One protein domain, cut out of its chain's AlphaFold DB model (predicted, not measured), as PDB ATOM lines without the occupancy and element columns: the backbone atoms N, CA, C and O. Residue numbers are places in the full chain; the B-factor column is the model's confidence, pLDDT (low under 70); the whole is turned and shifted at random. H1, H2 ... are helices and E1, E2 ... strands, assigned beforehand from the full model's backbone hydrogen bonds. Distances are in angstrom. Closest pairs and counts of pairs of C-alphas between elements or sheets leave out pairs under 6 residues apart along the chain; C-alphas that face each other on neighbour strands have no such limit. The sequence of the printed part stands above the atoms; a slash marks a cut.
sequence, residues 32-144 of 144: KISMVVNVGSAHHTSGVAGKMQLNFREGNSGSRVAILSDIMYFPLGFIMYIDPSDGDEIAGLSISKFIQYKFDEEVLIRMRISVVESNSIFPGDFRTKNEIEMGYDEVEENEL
ATOM      1  N   LYS A  32      -8.013   3.192 -24.561       89.38
ATOM      2  CA  LYS A  32      -8.323   1.818 -24.972       89.38
ATOM      3  C   LYS A  32      -8.105   0.879 -23.797       89.38
ATOM      4  O   LYS A  32      -7.022   0.818 -23.237       89.38
ATOM      5  N   ILE A  33      -9.139   0.133 -23.434       90.50
ATOM      6  CA  ILE A  33      -9.112  -0.869 -22.374       90.50
ATOM      7  C   ILE A  33      -9.158  -2.236 -23.037       90.50
ATOM      8  O   ILE A  33     -10.012  -2.517 -23.888       90.50
ATOM      9  N   SER A  34      -8.231  -3.084 -22.632       92.81
ATOM     10  CA  SER A  34      -8.107  -4.455 -23.090       92.81
ATOM     11  C   SER A  34      -8.141  -5.425 -21.918       92.81
ATOM     12  O   SER A  34      -7.845  -5.061 -20.778       92.81
ATOM     13  N   MET A  35      -8.530  -6.658 -22.216       94.12
ATOM     14  CA  MET A  35      -8.579  -7.765 -21.278       94.12
ATOM     15  C   MET A  35      -7.737  -8.928 -21.802       94.12
ATOM     16  O   MET A  35      -7.820  -9.295 -22.978       94.12
ATOM     17  N   VAL A  36      -6.974  -9.541 -20.907       94.06
ATOM     18  CA  VAL A  36      -6.187 -10.750 -21.154       94.06
ATOM     19  C   VAL A  36      -6.503 -11.796 -20.090       94.06
ATOM     20  O   VAL A  36      -6.894 -11.461 -18.974       94.06
ATOM     21  N   VAL A  37      -6.324 -13.069 -20.423       94.44
ATOM     22  CA  VAL A  37      -6.252 -14.145 -19.433       94.44
ATOM     23  C   VAL A  37      -4.794 -14.308 -19.039       94.44
ATOM     24  O   VAL A  37      -3.971 -14.649 -19.885       94.44
ATOM     25  N   ASN A  38      -4.481 -14.044 -17.775       92.75
ATOM     26  CA  ASN A  38      -3.137 -14.208 -17.238       92.75
ATOM     27  C   ASN A  38      -2.962 -15.639 -16.723       92.75
ATOM     28  O   ASN A  38      -3.690 -16.058 -15.824       92.75
ATOM     29  N   VAL A  39      -1.992 -16.365 -17.277       93.50
ATOM     30  CA  VAL A  39      -1.568 -17.697 -16.802       93.50
ATOM     31  C   VAL A  39      -0.172 -17.685 -16.177       93.50
ATOM     32  O   VAL A  39       0.310 -18.726 -15.737       93.50
ATOM     33  N   GLY A  40       0.478 -16.521 -16.138       88.31
ATOM     34  CA  GLY A  40       1.792 -16.355 -15.535       88.31
ATOM     35  C   GLY A  40       1.735 -16.232 -14.013       88.31
ATOM     36  O   GLY A  40       0.668 -16.093 -13.407       88.31
ATOM     37  N   SER A  41       2.909 -16.287 -13.381       85.88
ATOM     38  CA  SER A  41       3.028 -16.230 -11.918       85.88
ATOM     39  C   SER A  41       3.105 -14.814 -11.345       85.88
ATOM     40  O   SER A  41       3.003 -14.661 -10.129       85.88
ATOM     41  N   ALA A  42       3.307 -13.785 -12.175       86.06
ATOM     42  CA  ALA A  42       3.389 -12.412 -11.692       86.06
ATOM     43  C   ALA A  42       1.992 -11.807 -11.494       86.06
ATOM     44  O   ALA A  42       1.080 -11.969 -12.317       86.06
ATOM     45  N   HIS A  43       1.838 -11.106 -10.372       90.56
ATOM     46  CA  HIS A  43       0.664 -10.304 -10.061       90.56
ATOM     47  C   HIS A  43       1.107  -8.892  -9.725       90.56
ATOM     48  O   HIS A  43       1.984  -8.698  -8.880       90.56
ATOM     49  N   HIS A  44       0.486  -7.909 -10.362       90.19
ATOM     50  CA  HIS A  44       0.834  -6.519 -10.142       90.19
ATOM     51  C   HIS A  44      -0.309  -5.580 -10.494       90.19
ATOM     52  O   HIS A  44      -1.283  -5.913 -11.169       90.19
ATOM     53  N   THR A  45      -0.164  -4.369  -9.982       93.19
ATOM     54  CA  THR A  45      -1.060  -3.248 -10.229       93.19
ATOM     55  C   THR A  45      -0.170  -2.055 -10.471       93.19
ATOM     56  O   THR A  45       0.530  -1.621  -9.553       93.19
ATOM     57  N   SER A  46      -0.186  -1.541 -11.692       91.88
ATOM     58  CA  SER A  46       0.593  -0.371 -12.063       91.88
ATOM     59  C   SER A  46      -0.340   0.817 -12.206       91.88
ATOM     60  O   SER A  46      -1.403   0.729 -12.824       91.88
ATOM     61  N   GLY A  47       0.079   1.956 -11.653       91.12
ATOM     62  CA  GLY A  47      -0.519   3.244 -11.992       91.12
ATOM     63  C   GLY A  47      -0.238   3.601 -13.454       91.12
ATOM     64  O   GLY A  47      -0.192   2.742 -14.327       91.12
ATOM     65  N   VAL A  48      -0.008   4.876 -13.741       92.00
ATOM     66  CA  VAL A  48       0.394   5.289 -15.091       92.00
ATOM     67  C   VAL A  48       1.888   5.027 -15.283       92.00
ATOM     68  O   VAL A  48       2.710   5.523 -14.514       92.00
ATOM     69  N   ALA A  49       2.232   4.263 -16.316       92.06
ATOM     70  CA  ALA A  49       3.592   3.920 -16.709       92.06
ATOM     71  C   ALA A  49       3.825   4.205 -18.201       92.06
ATOM     72  O   ALA A  49       2.895   4.183 -19.006       92.06
ATOM     73  N   GLY A  50       5.079   4.467 -18.573       90.12
ATOM     74  CA  GLY A  50       5.500   4.645 -19.963       90.12
ATOM     75  C   GLY A  50       6.408   3.502 -20.409       90.12
ATOM     76  O   GLY A  50       7.459   3.284 -19.810       90.12
ATOM     77  N   LYS A  51       6.028   2.793 -21.473       87.19
ATOM     78  CA  LYS A  51       6.853   1.782 -22.142       87.19
ATOM     79  C   LYS A  51       7.515   2.413 -23.362       87.19
ATOM     80  O   LYS A  51       6.828   2.793 -24.306       87.19
ATOM     81  N   MET A  52       8.842   2.526 -23.337       87.00
ATOM     82  CA  MET A  52       9.617   3.094 -24.440       87.00
ATOM     83  C   MET A  52      10.280   1.987 -25.261       87.00
ATOM     84  O   MET A  52      11.075   1.210 -24.735       87.00
ATOM     85  N   GLN A  53       9.976   1.935 -26.555       81.69
ATOM     86  CA  GLN A  53      10.662   1.079 -27.515       81.69
ATOM     87  C   GLN A  53      11.793   1.865 -28.181       81.69
ATOM     88  O   GLN A  53      11.554   2.831 -28.912       81.69
ATOM     89  N   LEU A  54      13.025   1.430 -27.923       80.62
ATOM     90  CA  LEU A  54      14.238   2.022 -28.472       80.62
ATOM     91  C   LEU A  54      14.629   1.308 -29.771       80.62
ATOM     92  O   LEU A  54      15.035   0.149 -29.752       80.62
ATOM     93  N   ASN A  55      14.515   2.004 -30.903       73.12
ATOM     94  CA  ASN A  55      14.959   1.507 -32.203       73.12
ATOM     95  C   ASN A  55      16.335   2.101 -32.529       73.12
ATOM     96  O   ASN A  55      16.436   3.270 -32.885       73.12
ATOM     97  N   PHE A  56      17.393   1.297 -32.413       69.44
ATOM     98  CA  PHE A  56      18.777   1.736 -32.651       69.44
ATOM     99  C   PHE A  56      19.286   1.480 -34.081       69.44
ATOM    100  O   PHE A  56      20.468   1.661 -34.354       69.44
ATOM    101  N   ARG A  57      18.426   1.039 -35.009       62.62
ATOM    102  CA  ARG A  57      18.834   0.774 -36.398       62.62
ATOM    103  C   ARG A  57      18.855   2.059 -37.231       62.62
ATOM    104  O   ARG A  57      17.868   2.797 -37.255       62.62
ATOM    105  N   GLU A  58      19.963   2.282 -37.943       52.09
ATOM    106  CA  GLU A  58      20.143   3.379 -38.903       52.09
ATOM    107  C   GLU A  58      18.981   3.408 -39.914       52.09
ATOM    108  O   GLU A  58      18.793   2.473 -40.690       52.09
ATOM    109  N   GLY A  59      18.167   4.470 -39.872       60.38
ATOM    110  CA  GLY A  59      17.081   4.722 -40.829       60.38
ATOM    111  C   GLY A  59      15.679   4.876 -40.229       60.38
ATOM    112  O   GLY A  59      14.830   5.485 -40.874       60.38
ATOM    113  N   ASN A  60      15.435   4.413 -38.995       55.47
ATOM    114  CA  ASN A  60      14.158   4.607 -38.289       55.47
ATOM    115  C   ASN A  60      14.342   5.538 -37.081       55.47
ATOM    116  O   ASN A  60      14.484   5.104 -35.940       55.47
ATOM    117  N   SER A  61      14.327   6.845 -37.339       54.41
ATOM    118  CA  SER A  61      14.431   7.896 -36.318       54.41
ATOM    119  C   SER A  61      13.112   8.069 -35.554       54.41
ATOM    120  O   SER A  61      12.418   9.071 -35.714       54.41
ATOM    121  N   GLY A  62      12.734   7.087 -34.737       63.31
ATOM    122  CA  GLY A  62      11.535   7.174 -33.907       63.31
ATOM    123  C   GLY A  62      11.582   6.233 -32.711       63.31
ATOM    124  O   GLY A  62      11.351   5.031 -32.851       63.31
ATOM    125  N   SER A  63      11.848   6.791 -31.528       71.75
ATOM    126  CA  SER A  63      11.495   6.140 -30.263       71.75
ATOM    127  C   SER A  63       9.976   6.188 -30.116       71.75
ATOM    128  O   SER A  63       9.373   7.244 -30.317       71.75
ATOM    129  N   ARG A  64       9.351   5.051 -29.804       79.19
ATOM    130  CA  ARG A  64       7.901   4.976 -29.575       79.19
ATOM    131  C   ARG A  64       7.652   4.836 -28.084       79.19
ATOM    132  O   ARG A  64       8.231   3.963 -27.445       79.19
ATOM    133  N   VAL A  65       6.802   5.699 -27.540       85.81
ATOM    134  CA  VAL A  65       6.411   5.668 -26.130       85.81
ATOM    135  C   VAL A  65       4.931   5.333 -26.059       85.81
ATOM    136  O   VAL A  65       4.110   6.072 -26.588       85.81
ATOM    137  N   ALA A  66       4.604   4.228 -25.396       88.44
ATOM    138  CA  ALA A  66       3.235   3.857 -25.071       88.44
ATOM    139  C   ALA A  66       2.970   4.168 -23.597       88.44
ATOM    140  O   ALA A  66       3.715   3.714 -22.726       88.44
ATOM    141  N   ILE A  67       1.913   4.926 -23.310       92.19
ATOM    142  CA  ILE A  67       1.480   5.200 -21.939       92.19
ATOM    143  C   ILE A  67       0.388   4.196 -21.581       92.19
ATOM    144  O   ILE A  67      -0.613   4.075 -22.290       92.19
ATOM    145  N   LEU A  68       0.577   3.462 -20.489       93.00
ATOM    146  CA  LEU A  68      -0.378   2.456 -20.051       93.00
ATOM    147  C   LEU A  68      -0.462   2.319 -18.527       93.00
ATOM    148  O   LEU A  68       0.427   2.735 -17.792       93.00
ATOM    149  N   SER A  69      -1.552   1.725 -18.065       93.38
ATOM    150  CA  SER A  69      -1.792   1.309 -16.683       93.38
ATOM    151  C   SER A  69      -2.401  -0.082 -16.705       93.38
ATOM    152  O   SER A  69      -3.179  -0.392 -17.610       93.38
ATOM    153  N   ASP A  70      -2.050  -0.936 -15.749       93.12
ATOM    154  CA  ASP A  70      -2.541  -2.307 -15.735       93.12
ATOM    155  C   ASP A  70      -2.893  -2.835 -14.343       93.12
ATOM    156  O   ASP A  70      -2.427  -2.380 -13.297       93.12
ATOM    157  N   ILE A  71      -3.784  -3.819 -14.364       93.81
ATOM    158  CA  ILE A  71      -4.165  -4.655 -13.236       93.81
ATOM    159  C   ILE A  71      -4.002  -6.085 -13.730       93.81
ATOM    160  O   ILE A  71      -4.821  -6.552 -14.518       93.81
ATOM    161  N   MET A  72      -2.954  -6.774 -13.296       93.06
ATOM    162  CA  MET A  72      -2.609  -8.121 -13.742       93.06
ATOM    163  C   MET A  72      -2.719  -9.096 -12.575       93.06
ATOM    164  O   MET A  72      -1.859  -9.128 -11.702       93.06
ATOM    165  N   TYR A  73      -3.774  -9.911 -12.560       91.06
ATOM    166  CA  TYR A  73      -3.989 -10.954 -11.554       91.06
ATOM    167  C   TYR A  73      -4.453 -12.244 -12.229       91.06
ATOM    168  O   TYR A  73      -4.990 -12.223 -13.333       91.06
ATOM    169  N   PHE A  74      -4.253 -13.395 -11.595       88.69
ATOM    170  CA  PHE A  74      -4.875 -14.619 -12.093       88.69
ATOM    171  C   PHE A  74      -6.386 -14.602 -11.773       88.69
ATOM    172  O   PHE A  74      -6.753 -14.300 -10.635       88.69
ATOM    173  N   PRO A  75      -7.282 -14.942 -12.721       90.75
ATOM    174  CA  PRO A  75      -7.006 -15.340 -14.103       90.75
ATOM    175  C   PRO A  75      -7.104 -14.190 -15.120       90.75
ATOM    176  O   PRO A  75      -6.937 -14.439 -16.309       90.75
ATOM    177  N   LEU A  76      -7.426 -12.958 -14.709       92.31
ATOM    178  CA  LEU A  76      -7.691 -11.834 -15.614       92.31
ATOM    179  C   LEU A  76      -6.735 -10.658 -15.414       92.31
ATOM    180  O   LEU A  76      -6.546 -10.152 -14.308       92.31
ATOM    181  N   GLY A  77      -6.228 -10.167 -16.538       93.06
ATOM    182  CA  GLY A  77      -5.521  -8.905 -16.645       93.06
ATOM    183  C   GLY A  77      -6.344  -7.854 -17.378       93.06
ATOM    184  O   GLY A  77      -7.011  -8.163 -18.368       93.06
ATOM    185  N   PHE A  78      -6.263  -6.610 -16.923       93.69
ATOM    186  CA  PHE A  78      -6.828  -5.440 -17.586       93.69
ATOM    187  C   PHE A  78      -5.718  -4.442 -17.868       93.69
ATOM    188  O   PHE A  78      -4.967  -4.090 -16.963       93.69
ATOM    189  N   ILE A  79      -5.633  -3.975 -19.111       93.75
ATOM    190  CA  ILE A  79      -4.613  -3.012 -19.533       93.75
ATOM    191  C   ILE A  79      -5.329  -1.827 -20.165       93.75
ATOM    192  O   ILE A  79      -6.110  -1.985 -21.109       93.75
ATOM    193  N   MET A  80      -5.061  -0.645 -19.630       93.06
ATOM    194  CA  MET A  80      -5.540   0.636 -20.115       93.06
ATOM    195  C   MET A  80      -4.406   1.349 -20.844       93.06
ATOM    196  O   MET A  80      -3.384   1.658 -20.246       93.06
ATOM    197  N   TYR A  81      -4.614   1.643 -22.120       92.31
ATOM    198  CA  TYR A  81      -3.724   2.430 -22.963       92.31
ATOM    199  C   TYR A  81      -4.241   3.865 -23.044       92.31
ATOM    200  O   TYR A  81      -5.433   4.068 -23.302       92.31
ATOM    201  N   ILE A  82      -3.351   4.835 -22.838       91.38
ATOM    202  CA  ILE A  82      -3.639   6.272 -22.852       91.38
ATOM    203  C   ILE A  82      -3.022   6.873 -24.117       91.38
ATOM    204  O   ILE A  82      -1.835   6.677 -24.371       91.38
ATOM    205  N   ASP A  83      -3.843   7.568 -24.903       89.38
ATOM    206  CA  ASP A  83      -3.508   8.133 -26.215       89.38
ATOM    207  C   ASP A  83      -2.819   7.135 -27.178       89.38
ATOM    208  O   ASP A  83      -1.793   7.461 -27.782       89.38
ATOM    209  N   PRO A  84      -3.349   5.902 -27.354       87.44
ATOM    210  CA  PRO A  84      -2.721   4.922 -28.232       87.44
ATOM    211  C   PRO A  84      -2.808   5.366 -29.694       87.44
ATOM    212  O   PRO A  84      -3.901   5.602 -30.218       87.44
ATOM    213  N   SER A  85      -1.664   5.393 -30.370       81.81
ATOM    214  CA  SER A  85      -1.577   5.650 -31.807       81.81
ATOM    215  C   SER A  85      -2.121   4.462 -32.611       81.81
ATOM    216  O   SER A  85      -2.110   3.319 -32.152       81.81
ATOM    217  N   ASP A  86      -2.568   4.697 -33.849       71.94
ATOM    218  CA  ASP A  86      -3.162   3.646 -34.698       71.94
ATOM    219  C   ASP A  86      -2.201   2.496 -35.044       71.94
ATOM    220  O   ASP A  86      -2.641   1.409 -35.411       71.94
ATOM    221  N   GLY A  87      -0.893   2.713 -34.897       71.94
ATOM    222  CA  GLY A  87       0.127   1.685 -35.091       71.94
ATOM    223  C   GLY A  87       0.624   1.028 -33.806       71.94
ATOM    224  O   GLY A  87       1.661   0.368 -33.870       71.94
ATOM    225  N   ASP A  88       0.032   1.307 -32.643       78.50
ATOM    226  CA  ASP A  88       0.484   0.726 -31.375       78.50
ATOM    227  C   ASP A  88      -0.061  -0.695 -31.209       78.50
ATOM    228  O   ASP A  88      -1.239  -0.969 -31.447       78.50
ATOM    229  N   GLU A  89       0.808  -1.610 -30.781       77.94
ATOM    230  CA  GLU A  89       0.410  -2.980 -30.478       77.94
ATOM    231  C   GLU A  89      -0.377  -3.017 -29.167       77.94
ATOM    232  O   GLU A  89       0.160  -2.856 -28.068       77.94
ATOM    233  N   ILE A  90      -1.682  -3.233 -29.297       85.44
ATOM    234  CA  ILE A  90      -2.595  -3.398 -28.171       85.44
ATOM    235  C   ILE A  90      -2.692  -4.887 -27.872       85.44
ATOM    236  O   ILE A  90      -3.204  -5.664 -28.681       85.44
ATOM    237  N   ALA A  91      -2.215  -5.281 -26.698       86.38
ATOM    238  CA  ALA A  91      -2.351  -6.644 -26.223       86.38
ATOM    239  C   ALA A  91      -3.801  -6.913 -25.808       86.38
ATOM    240  O   ALA A  91      -4.491  -6.043 -25.282       86.38
ATOM    241  N   GLY A  92      -4.255  -8.148 -25.997       89.44
ATOM    242  CA  GLY A  92      -5.536  -8.585 -25.464       89.44
ATOM    243  C   GLY A  92      -6.768  -8.269 -26.303       89.44
ATOM    244  O   GLY A  92      -6.727  -7.738 -27.411       89.44
ATOM    245  N   LEU A  93      -7.914  -8.647 -25.745       90.56
ATOM    246  CA  LEU A  93      -9.225  -8.349 -26.298       90.56
ATOM    247  C   LEU A  93      -9.616  -6.925 -25.909       90.56
ATOM    248  O   LEU A  93      -9.799  -6.647 -24.728       90.56
ATOM    249  N   SER A  94      -9.815  -6.037 -26.883       88.56
ATOM    250  CA  SER A  94     -10.363  -4.707 -26.599       88.56
ATOM    251  C   SER A  94     -11.796  -4.814 -26.067       88.56
ATOM    252  O   SER A  94     -12.701  -5.249 -26.783       88.56
ATOM    253  N   ILE A  95     -11.999  -4.381 -24.823       88.06
ATOM    254  CA  ILE A  95     -13.309  -4.329 -24.160       88.06
ATOM    255  C   ILE A  95     -13.907  -2.918 -24.151       88.06
ATOM    256  O   ILE A  95     -15.072  -2.758 -23.795       88.06
ATOM    257  N   SER A  96     -13.167  -1.901 -24.621       83.19
ATOM    258  CA  SER A  96     -13.682  -0.531 -24.790       83.19
ATOM    259  C   SER A  96     -14.989  -0.479 -25.580       83.19
ATOM    260  O   SER A  96     -15.847   0.347 -25.294       83.19
ATOM    261  N   LYS A  97     -15.176  -1.377 -26.554       79.94
ATOM    262  CA  LYS A  97     -16.382  -1.407 -27.395       79.94
ATOM    263  C   LYS A  97     -17.658  -1.721 -26.617       79.94
ATOM    264  O   LYS A  97     -18.734  -1.349 -27.072       79.94
ATOM    265  N   PHE A  98     -17.560  -2.336 -25.438       80.94
ATOM    266  CA  PHE A  98     -18.740  -2.636 -24.623       80.94
ATOM    267  C   PHE A  98     -19.464  -1.385 -24.132       80.94
ATOM    268  O   PHE A  98     -20.635  -1.465 -23.773       80.94
ATOM    269  N   ILE A  99     -18.817  -0.218 -24.187       78.38
ATOM    270  CA  ILE A  99     -19.470   1.049 -23.871       78.38
ATOM    271  C   ILE A  99     -20.634   1.386 -24.806       78.38
ATOM    272  O   ILE A  99     -21.543   2.112 -24.410       78.38
ATOM    273  N   GLN A 100     -20.640   0.822 -26.016       78.50
ATOM    274  CA  GLN A 100     -21.671   1.072 -27.020       78.50
ATOM    275  C   GLN A 100     -23.010   0.400 -26.672       78.50
ATOM    276  O   GLN A 100     -24.045   0.883 -27.112       78.50
ATOM    277  N   TYR A 101     -23.010  -0.647 -25.838       80.50
ATOM    278  CA  TYR A 101     -24.212  -1.428 -25.513       80.50
ATOM    279  C   TYR A 101     -24.838  -1.001 -24.194       80.50
ATOM    280  O   TYR A 101     -24.119  -0.863 -23.199       80.50
ATOM    281  N   LYS A 102     -26.154  -0.777 -24.146       74.81
ATOM    282  CA  LYS A 102     -26.858  -0.399 -22.907       74.81
ATOM    283  C   LYS A 102     -26.763  -1.497 -21.849       74.81
ATOM    284  O   LYS A 102     -26.456  -2.647 -22.137       74.81
ATOM    285  N   PHE A 103     -26.982  -1.114 -20.593       70.75
ATOM    286  CA  PHE A 103     -26.838  -2.034 -19.461       70.75
ATOM    287  C   PHE A 103     -27.811  -3.223 -19.536       70.75
ATOM    288  O   PHE A 103     -27.473  -4.323 -19.111       70.75
ATOM    289  N   ASP A 104     -28.997  -2.988 -20.085       77.56
ATOM    290  CA  ASP A 104     -30.091  -3.933 -20.295       77.56
ATOM    291  C   ASP A 104     -30.174  -4.450 -21.743       77.56
ATOM    292  O   ASP A 104     -31.138  -5.121 -22.107       77.56
ATOM    293  N   GLU A 105     -29.177  -4.147 -22.579       82.44
ATOM    294  CA  GLU A 105     -29.153  -4.578 -23.974       82.44
ATOM    295  C   GLU A 105     -28.644  -6.016 -24.091       82.44
ATOM    296  O   GLU A 105     -27.527  -6.341 -23.682       82.44
ATOM    297  N   GLU A 106     -29.456  -6.882 -24.690       88.94
ATOM    298  CA  GLU A 106     -29.046  -8.239 -25.023       88.94
ATOM    299  C   GLU A 106     -28.329  -8.248 -26.375       88.94
ATOM    300  O   GLU A 106     -28.900  -7.895 -27.408       88.94
ATOM    301  N   VAL A 107     -27.063  -8.669 -26.376       87.50
ATOM    302  CA  VAL A 107     -26.236  -8.738 -27.584       87.50
ATOM    303  C   VAL A 107     -25.434 -10.030 -27.645       87.50
ATOM    304  O   VAL A 107     -24.906 -10.516 -26.644       87.50
ATOM    305  N   LEU A 108     -25.289 -10.577 -28.854       89.50
ATOM    306  CA  LEU A 108     -24.395 -11.700 -29.115       89.50
ATOM    307  C   LEU A 108     -22.994 -11.173 -29.447       89.50
ATOM    308  O   LEU A 108     -22.784 -10.567 -30.497       89.50
ATOM    309  N   ILE A 109     -22.014 -11.460 -28.590       83.19
ATOM    310  CA  ILE A 109     -20.622 -11.043 -28.791       83.19
ATOM    311  C   ILE A 109     -19.745 -12.281 -28.985       83.19
ATOM    312  O   ILE A 109     -19.700 -13.167 -28.134       83.19
ATOM    313  N   ARG A 110     -19.000 -12.335 -30.096       84.69
ATOM    314  CA  ARG A 110     -17.915 -13.309 -30.279       84.69
ATOM    315  C   ARG A 110     -16.603 -12.684 -29.835       84.69
ATOM    316  O   ARG A 110     -16.149 -11.704 -30.416       84.69
ATOM    317  N   MET A 111     -15.992 -13.274 -28.817       83.25
ATOM    318  CA  MET A 111     -14.744 -12.794 -28.235       83.25
ATOM    319  C   MET A 111     -13.628 -13.796 -28.507       83.25
ATOM    320  O   MET A 111     -13.780 -14.984 -28.232       83.25
ATOM    321  N   ARG A 112     -12.489 -13.315 -29.015       85.75
ATOM    322  CA  ARG A 112     -11.246 -14.089 -29.030       85.75
ATOM    323  C   ARG A 112     -10.461 -13.717 -27.782       85.75
ATOM    324  O   ARG A 112      -9.941 -12.610 -27.687       85.75
ATOM    325  N   ILE A 113     -10.434 -14.624 -26.816       85.81
ATOM    326  CA  ILE A 113      -9.718 -14.405 -25.562       85.81
ATOM    327  C   ILE A 113      -8.217 -14.537 -25.830       85.81
ATOM    328  O   ILE A 113      -7.773 -15.523 -26.416       85.81
ATOM    329  N   SER A 114      -7.452 -13.529 -25.416       89.88
ATOM    330  CA  SER A 114      -5.991 -13.560 -25.463       89.88
ATOM    331  C   SER A 114      -5.465 -14.146 -24.164       89.88
ATOM    332  O   SER A 114      -5.761 -13.607 -23.100       89.88
ATOM    333  N   VAL A 115      -4.686 -15.218 -24.250       93.00
ATOM    334  CA  VAL A 115      -3.983 -15.804 -23.106       93.00
ATOM    335  C   VAL A 115      -2.551 -15.284 -23.124       93.00
ATOM    336  O   VAL A 115      -1.904 -15.347 -24.166       93.00
ATOM    337  N   VAL A 116      -2.082 -14.741 -22.003       91.88
ATOM    338  CA  VAL A 116      -0.720 -14.220 -21.839       91.88
ATOM    339  C   VAL A 116      -0.073 -14.833 -20.603       91.88
ATOM    340  O   VAL A 116      -0.724 -15.023 -19.575       91.88
ATOM    341  N   GLU A 117       1.218 -15.122 -20.697       90.25
ATOM    342  CA  GLU A 117       2.029 -15.576 -19.571       90.25
ATOM    343  C   GLU A 117       2.863 -14.394 -19.072       90.25
ATOM    344  O   GLU A 117       3.925 -14.100 -19.607       90.25
ATOM    345  N   SER A 118       2.359 -13.656 -18.079       87.31
ATOM    346  CA  SER A 118       3.120 -12.547 -17.498       87.31
ATOM    347  C   SER A 118       3.950 -13.036 -16.312       87.31
ATOM    348  O   SER A 118       3.414 -13.461 -15.285       87.31
ATOM    349  N   ASN A 119       5.273 -12.974 -16.458       89.50
ATOM    350  CA  ASN A 119       6.235 -13.297 -15.397       89.50
ATOM    351  C   ASN A 119       7.028 -12.071 -14.926       89.50
ATOM    352  O   ASN A 119       8.007 -12.202 -14.197       89.50
ATOM    353  N   SER A 120       6.601 -10.882 -15.341       87.50
ATOM    354  CA  SER A 120       7.269  -9.611 -15.093       87.50
ATOM    355  C   SER A 120       6.358  -8.684 -14.300       87.50
ATOM    356  O   SER A 120       5.142  -8.715 -14.464       87.50
ATOM    357  N   ILE A 121       6.950  -7.841 -13.453       88.12
ATOM    358  CA  ILE A 121       6.234  -6.760 -12.756       88.12
ATOM    359  C   ILE A 121       6.072  -5.512 -13.631       88.12
ATOM    360  O   ILE A 121       5.436  -4.544 -13.217       88.12
ATOM    361  N   PHE A 122       6.715  -5.492 -14.804       89.69
ATOM    362  CA  PHE A 122       6.686  -4.337 -15.685       89.69
ATOM    363  C   PHE A 122       5.392  -4.327 -16.505       89.69
ATOM    364  O   PHE A 122       5.038  -5.328 -17.133       89.69
ATOM    365  N   PRO A 123       4.677  -3.196 -16.537       89.06
ATOM    366  CA  PRO A 123       3.393  -3.133 -17.202       89.06
ATOM    367  C   PRO A 123       3.543  -3.275 -18.719       89.06
ATOM    368  O   PRO A 123       4.416  -2.671 -19.348       89.06
ATOM    369  N   GLY A 124       2.671  -4.086 -19.323       87.06
ATOM    370  CA  GLY A 124       2.730  -4.398 -20.756       87.06
ATOM    371  C   GLY A 124       3.902  -5.302 -21.164       87.06
ATOM    372  O   GLY A 124       4.248  -5.351 -22.351       87.06
ATOM    373  N   ASP A 125       4.531  -5.983 -20.204       89.00
ATOM    374  CA  ASP A 125       5.535  -7.023 -20.418       89.00
ATOM    375  C   ASP A 125       4.912  -8.413 -20.199       89.00
ATOM    376  O   ASP A 125       4.481  -8.777 -19.100       89.00
ATOM    377  N   PHE A 126       4.839  -9.185 -21.282       89.81
ATOM    378  CA  PHE A 126       4.202 -10.506 -21.322       89.81
ATOM    379  C   PHE A 126       5.193 -11.607 -21.691       89.81
ATOM    380  O   PHE A 126       4.799 -12.605 -22.289       89.81
ATOM    381  N   ARG A 127       6.477 -11.401 -21.378       89.56
ATOM    382  CA  ARG A 127       7.497 -12.419 -21.605       89.56
ATOM    383  C   ARG A 127       7.229 -13.662 -20.754       89.56
ATOM    384  O   ARG A 127       7.026 -13.588 -19.534       89.56
ATOM    385  N   THR A 128       7.269 -14.802 -21.425       91.44
ATOM    386  CA  THR A 128       7.289 -16.140 -20.833       91.44
ATOM    387  C   THR A 128       8.556 -16.333 -20.003       91.44
ATOM    388  O   THR A 128       9.537 -15.600 -20.159       91.44
ATOM    389  N   LYS A 129       8.567 -17.338 -19.121       90.06
ATOM    390  CA  LYS A 129       9.782 -17.667 -18.355       90.06
ATOM    391  C   LYS A 129      10.964 -17.973 -19.271       90.06
ATOM    392  O   LYS A 129      12.035 -17.420 -19.064       90.06
ATOM    393  N   ASN A 130      10.728 -18.750 -20.327       89.94
ATOM    394  CA  ASN A 130      11.762 -19.121 -21.288       89.94
ATOM    395  C   ASN A 130      12.357 -17.898 -22.001       89.94
ATOM    396  O   ASN A 130      13.566 -17.820 -22.162       89.94
ATOM    397  N   GLU A 131      11.536 -16.923 -22.410       90.31
ATOM    398  CA  GLU A 131      12.037 -15.688 -23.042       90.31
ATOM    399  C   GLU A 131      12.881 -14.841 -22.083       90.31
ATOM    400  O   GLU A 131      13.801 -14.151 -22.515       90.31
ATOM    401  N   ILE A 132      12.561 -14.865 -20.785       88.19
ATOM    402  CA  ILE A 132      13.364 -14.188 -19.762       88.19
ATOM    403  C   ILE A 132      14.692 -14.928 -19.562       88.19
ATOM    404  O   ILE A 132      15.732 -14.280 -19.538       88.19
ATOM    405  N   GLU A 133      14.658 -16.258 -19.448       89.50
ATOM    406  CA  GLU A 133      15.838 -17.112 -19.253       89.50
ATOM    407  C   GLU A 133      16.811 -17.028 -20.437       89.50
ATOM    408  O   GLU A 133      17.991 -16.763 -20.223       89.50
ATOM    409  N   MET A 134      16.319 -17.106 -21.678       89.25
ATOM    410  CA  MET A 134      17.147 -16.932 -22.881       89.25
ATOM    411  C   MET A 134      17.900 -15.596 -22.892       89.25
ATOM    412  O   MET A 134      19.037 -15.523 -23.350       89.25
ATOM    413  N   GLY A 135      17.281 -14.534 -22.368       81.31
ATOM    414  CA  GLY A 135      17.923 -13.227 -22.271       81.31
ATOM    415  C   GLY A 135      19.092 -13.180 -21.284       81.31
ATOM    416  O   GLY A 135      19.933 -12.296 -21.411       81.31
ATOM    417  N   TYR A 136      19.161 -14.090 -20.307       80.62
ATOM    418  CA  TYR A 136      20.322 -14.215 -19.423       80.62
ATOM    419  C   TYR A 136      21.455 -14.991 -20.102       80.62
ATOM    420  O   TYR A 136      22.596 -14.533 -20.074       80.62
ATOM    421  N   ASP A 137      21.128 -16.097 -20.774       75.62
ATOM    422  CA  ASP A 137      22.114 -16.941 -21.460       75.62
ATOM    423  C   ASP A 137      22.841 -16.177 -22.589       75.62
ATOM    424  O   ASP A 137      24.062 -16.260 -22.718       75.62
ATOM    425  N   GLU A 138      22.123 -15.353 -23.366       69.81
ATOM    426  CA  GLU A 138      22.723 -14.506 -24.416       69.81
ATOM    427  C   GLU A 138      23.692 -13.447 -23.864       69.81
ATOM    428  O   GLU A 138      24.615 -13.021 -24.562       69.81
ATOM    429  N   VAL A 139      23.489 -12.981 -22.629       70.19
ATOM    430  CA  VAL A 139      24.403 -12.022 -21.993       70.19
ATOM    431  C   VAL A 139      25.679 -12.731 -21.551       70.19
ATOM    432  O   VAL A 139      26.761 -12.209 -21.809       70.19
ATOM    433  N   GLU A 140      25.576 -13.931 -20.973       62.84
ATOM    434  CA  GLU A 140      26.751 -14.717 -20.568       62.84
ATOM    435  C   GLU A 140      27.638 -15.109 -21.762       62.84
ATOM    436  O   GLU A 140      28.861 -15.024 -21.664       62.84
ATOM    437  N   GLU A 141      27.055 -15.470 -22.912       61.72
ATOM    438  CA  GLU A 141      27.833 -15.790 -24.121       61.72
ATOM    439  C   GLU A 141      28.559 -14.579 -24.728       61.72
ATOM    440  O   GLU A 141      29.604 -14.749 -25.350       61.72
ATOM    441  N   ASN A 142      28.038 -13.360 -24.557       59.31
ATOM    442  CA  ASN A 142      28.668 -12.138 -25.076       59.31
ATOM    443  C   ASN A 142      29.702 -11.520 -24.111       59.31
ATOM    444  O   ASN A 142      30.404 -10.581 -24.497       59.31
ATOM    445  N   GLU A 143      29.794 -12.014 -22.872       56.50
ATOM    446  CA  GLU A 143      30.789 -11.600 -21.870       56.50
ATOM    447  C   GLU A 143      32.031 -12.523 -21.812       56.50
ATOM    448  O   GLU A 143      32.969 -12.231 -21.060       56.50
ATOM    449  N   LEU A 144      32.073 -13.592 -22.623       48.09
ATOM    450  CA  LEU A 144      33.188 -14.547 -22.783       48.09
ATOM    451  C   LEU A 144      33.964 -14.341 -24.096       48.09
ATOM    452  O   LEU A 144      35.201 -14.557 -24.068       48.09
TER     453      LEU A 144
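AT A GLANCE: This is residues 32 to 144 of the 144 residues of an uncharacterized protein of Enterococcus durans (UniProt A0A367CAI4). Picture a twisted sheet of four antiparallel strands as the body, with two arms sticking out at opposite ends of the long axis: residues 99 to 108, of which 99 to 100 belong to the short helix H1, and residues 133 to 144, of which 133 to 142 belong to the helix H2. Between the arms, a long stretch without a named element comes back beside the edge strand E1, and the loop of residues 56 to 61 sticks out separately. The printed part has 113 residues, with the named elements E1, E2, E3, E4, H1 and H2 along the chain and the sheet order E1, E4, E3, E2. The class is mixed, helices and strands, with under half of the residues in named elements. The whole is loose, with a radius of gyration of the C-alphas of 17.0 A, and elongated, spanning 64 by 35 by 26 A.

HOW THE PARTS SIT: Start with E1, residues 32 to 38, an edge strand antiparallel to E4, residues 76 to 82; N 34 and O 79 are 2.8 A apart. Its residues 34 to 35 also pair antiparallel with residues 93 to 94, and its residues 37 to 38 pair parallel with residues 115 to 116. Next find E2, residues 44 to 53, the other edge strand, and E3, residues 64 to 72, a hairpin with N 51 and O 66 2.8 A apart. E2 bends by 91 degrees at residue 47 and E3 by 56 degrees at residue 69. E3 and E4 form another hairpin, with N 71 and O 78 2.9 A apart. E2, E3 and E4 are a meander, each strand the antiparallel neighbour of the one before; with E1, the antiparallel neighbour of E4, they make a Greek key. H1, residues 96 to 100, only grazes the sheet with residues 96 to 97; its closest C-alphas to E1 are those of Ser 96 and Ile 33, 5.2 A apart. H2, residues 129 to 142, is not on the sheet and is apart from H1. In H1, 0 of 1 O i to N i+4 pairs and 2 of 2 O i to N i+3 pairs are within hydrogen-bond range; in H2, 7 of 10 O i to N i+4 pairs are.

IN THESE COORDINATES: Find C-alpha 32 at (-8.323, 1.818, -24.972); from there E1 runs 18.5 A to C-alpha 38. E2 measures 21.4 A, E3 23.1 A, E4 19.9 A and H1 8.4 A. H2 runs 20.8 A from C-alpha 129 at (9.782, -17.667, -18.355) to C-alpha 142 at (28.668, -12.138, -25.076).

THE WHOLE: The two C-alphas farthest apart, those of Asp 104 and Leu 144, are 64.2 A apart. Without the stretches that stand free, the body spans 34 by 34 by 22 A. The printed part has no cut; the links E4 to H1, 13 residues, and H1 to H2, 28 residues, are long. Look for pLDDT under 70 at residues 56 to 62, 138 and 140 to 144.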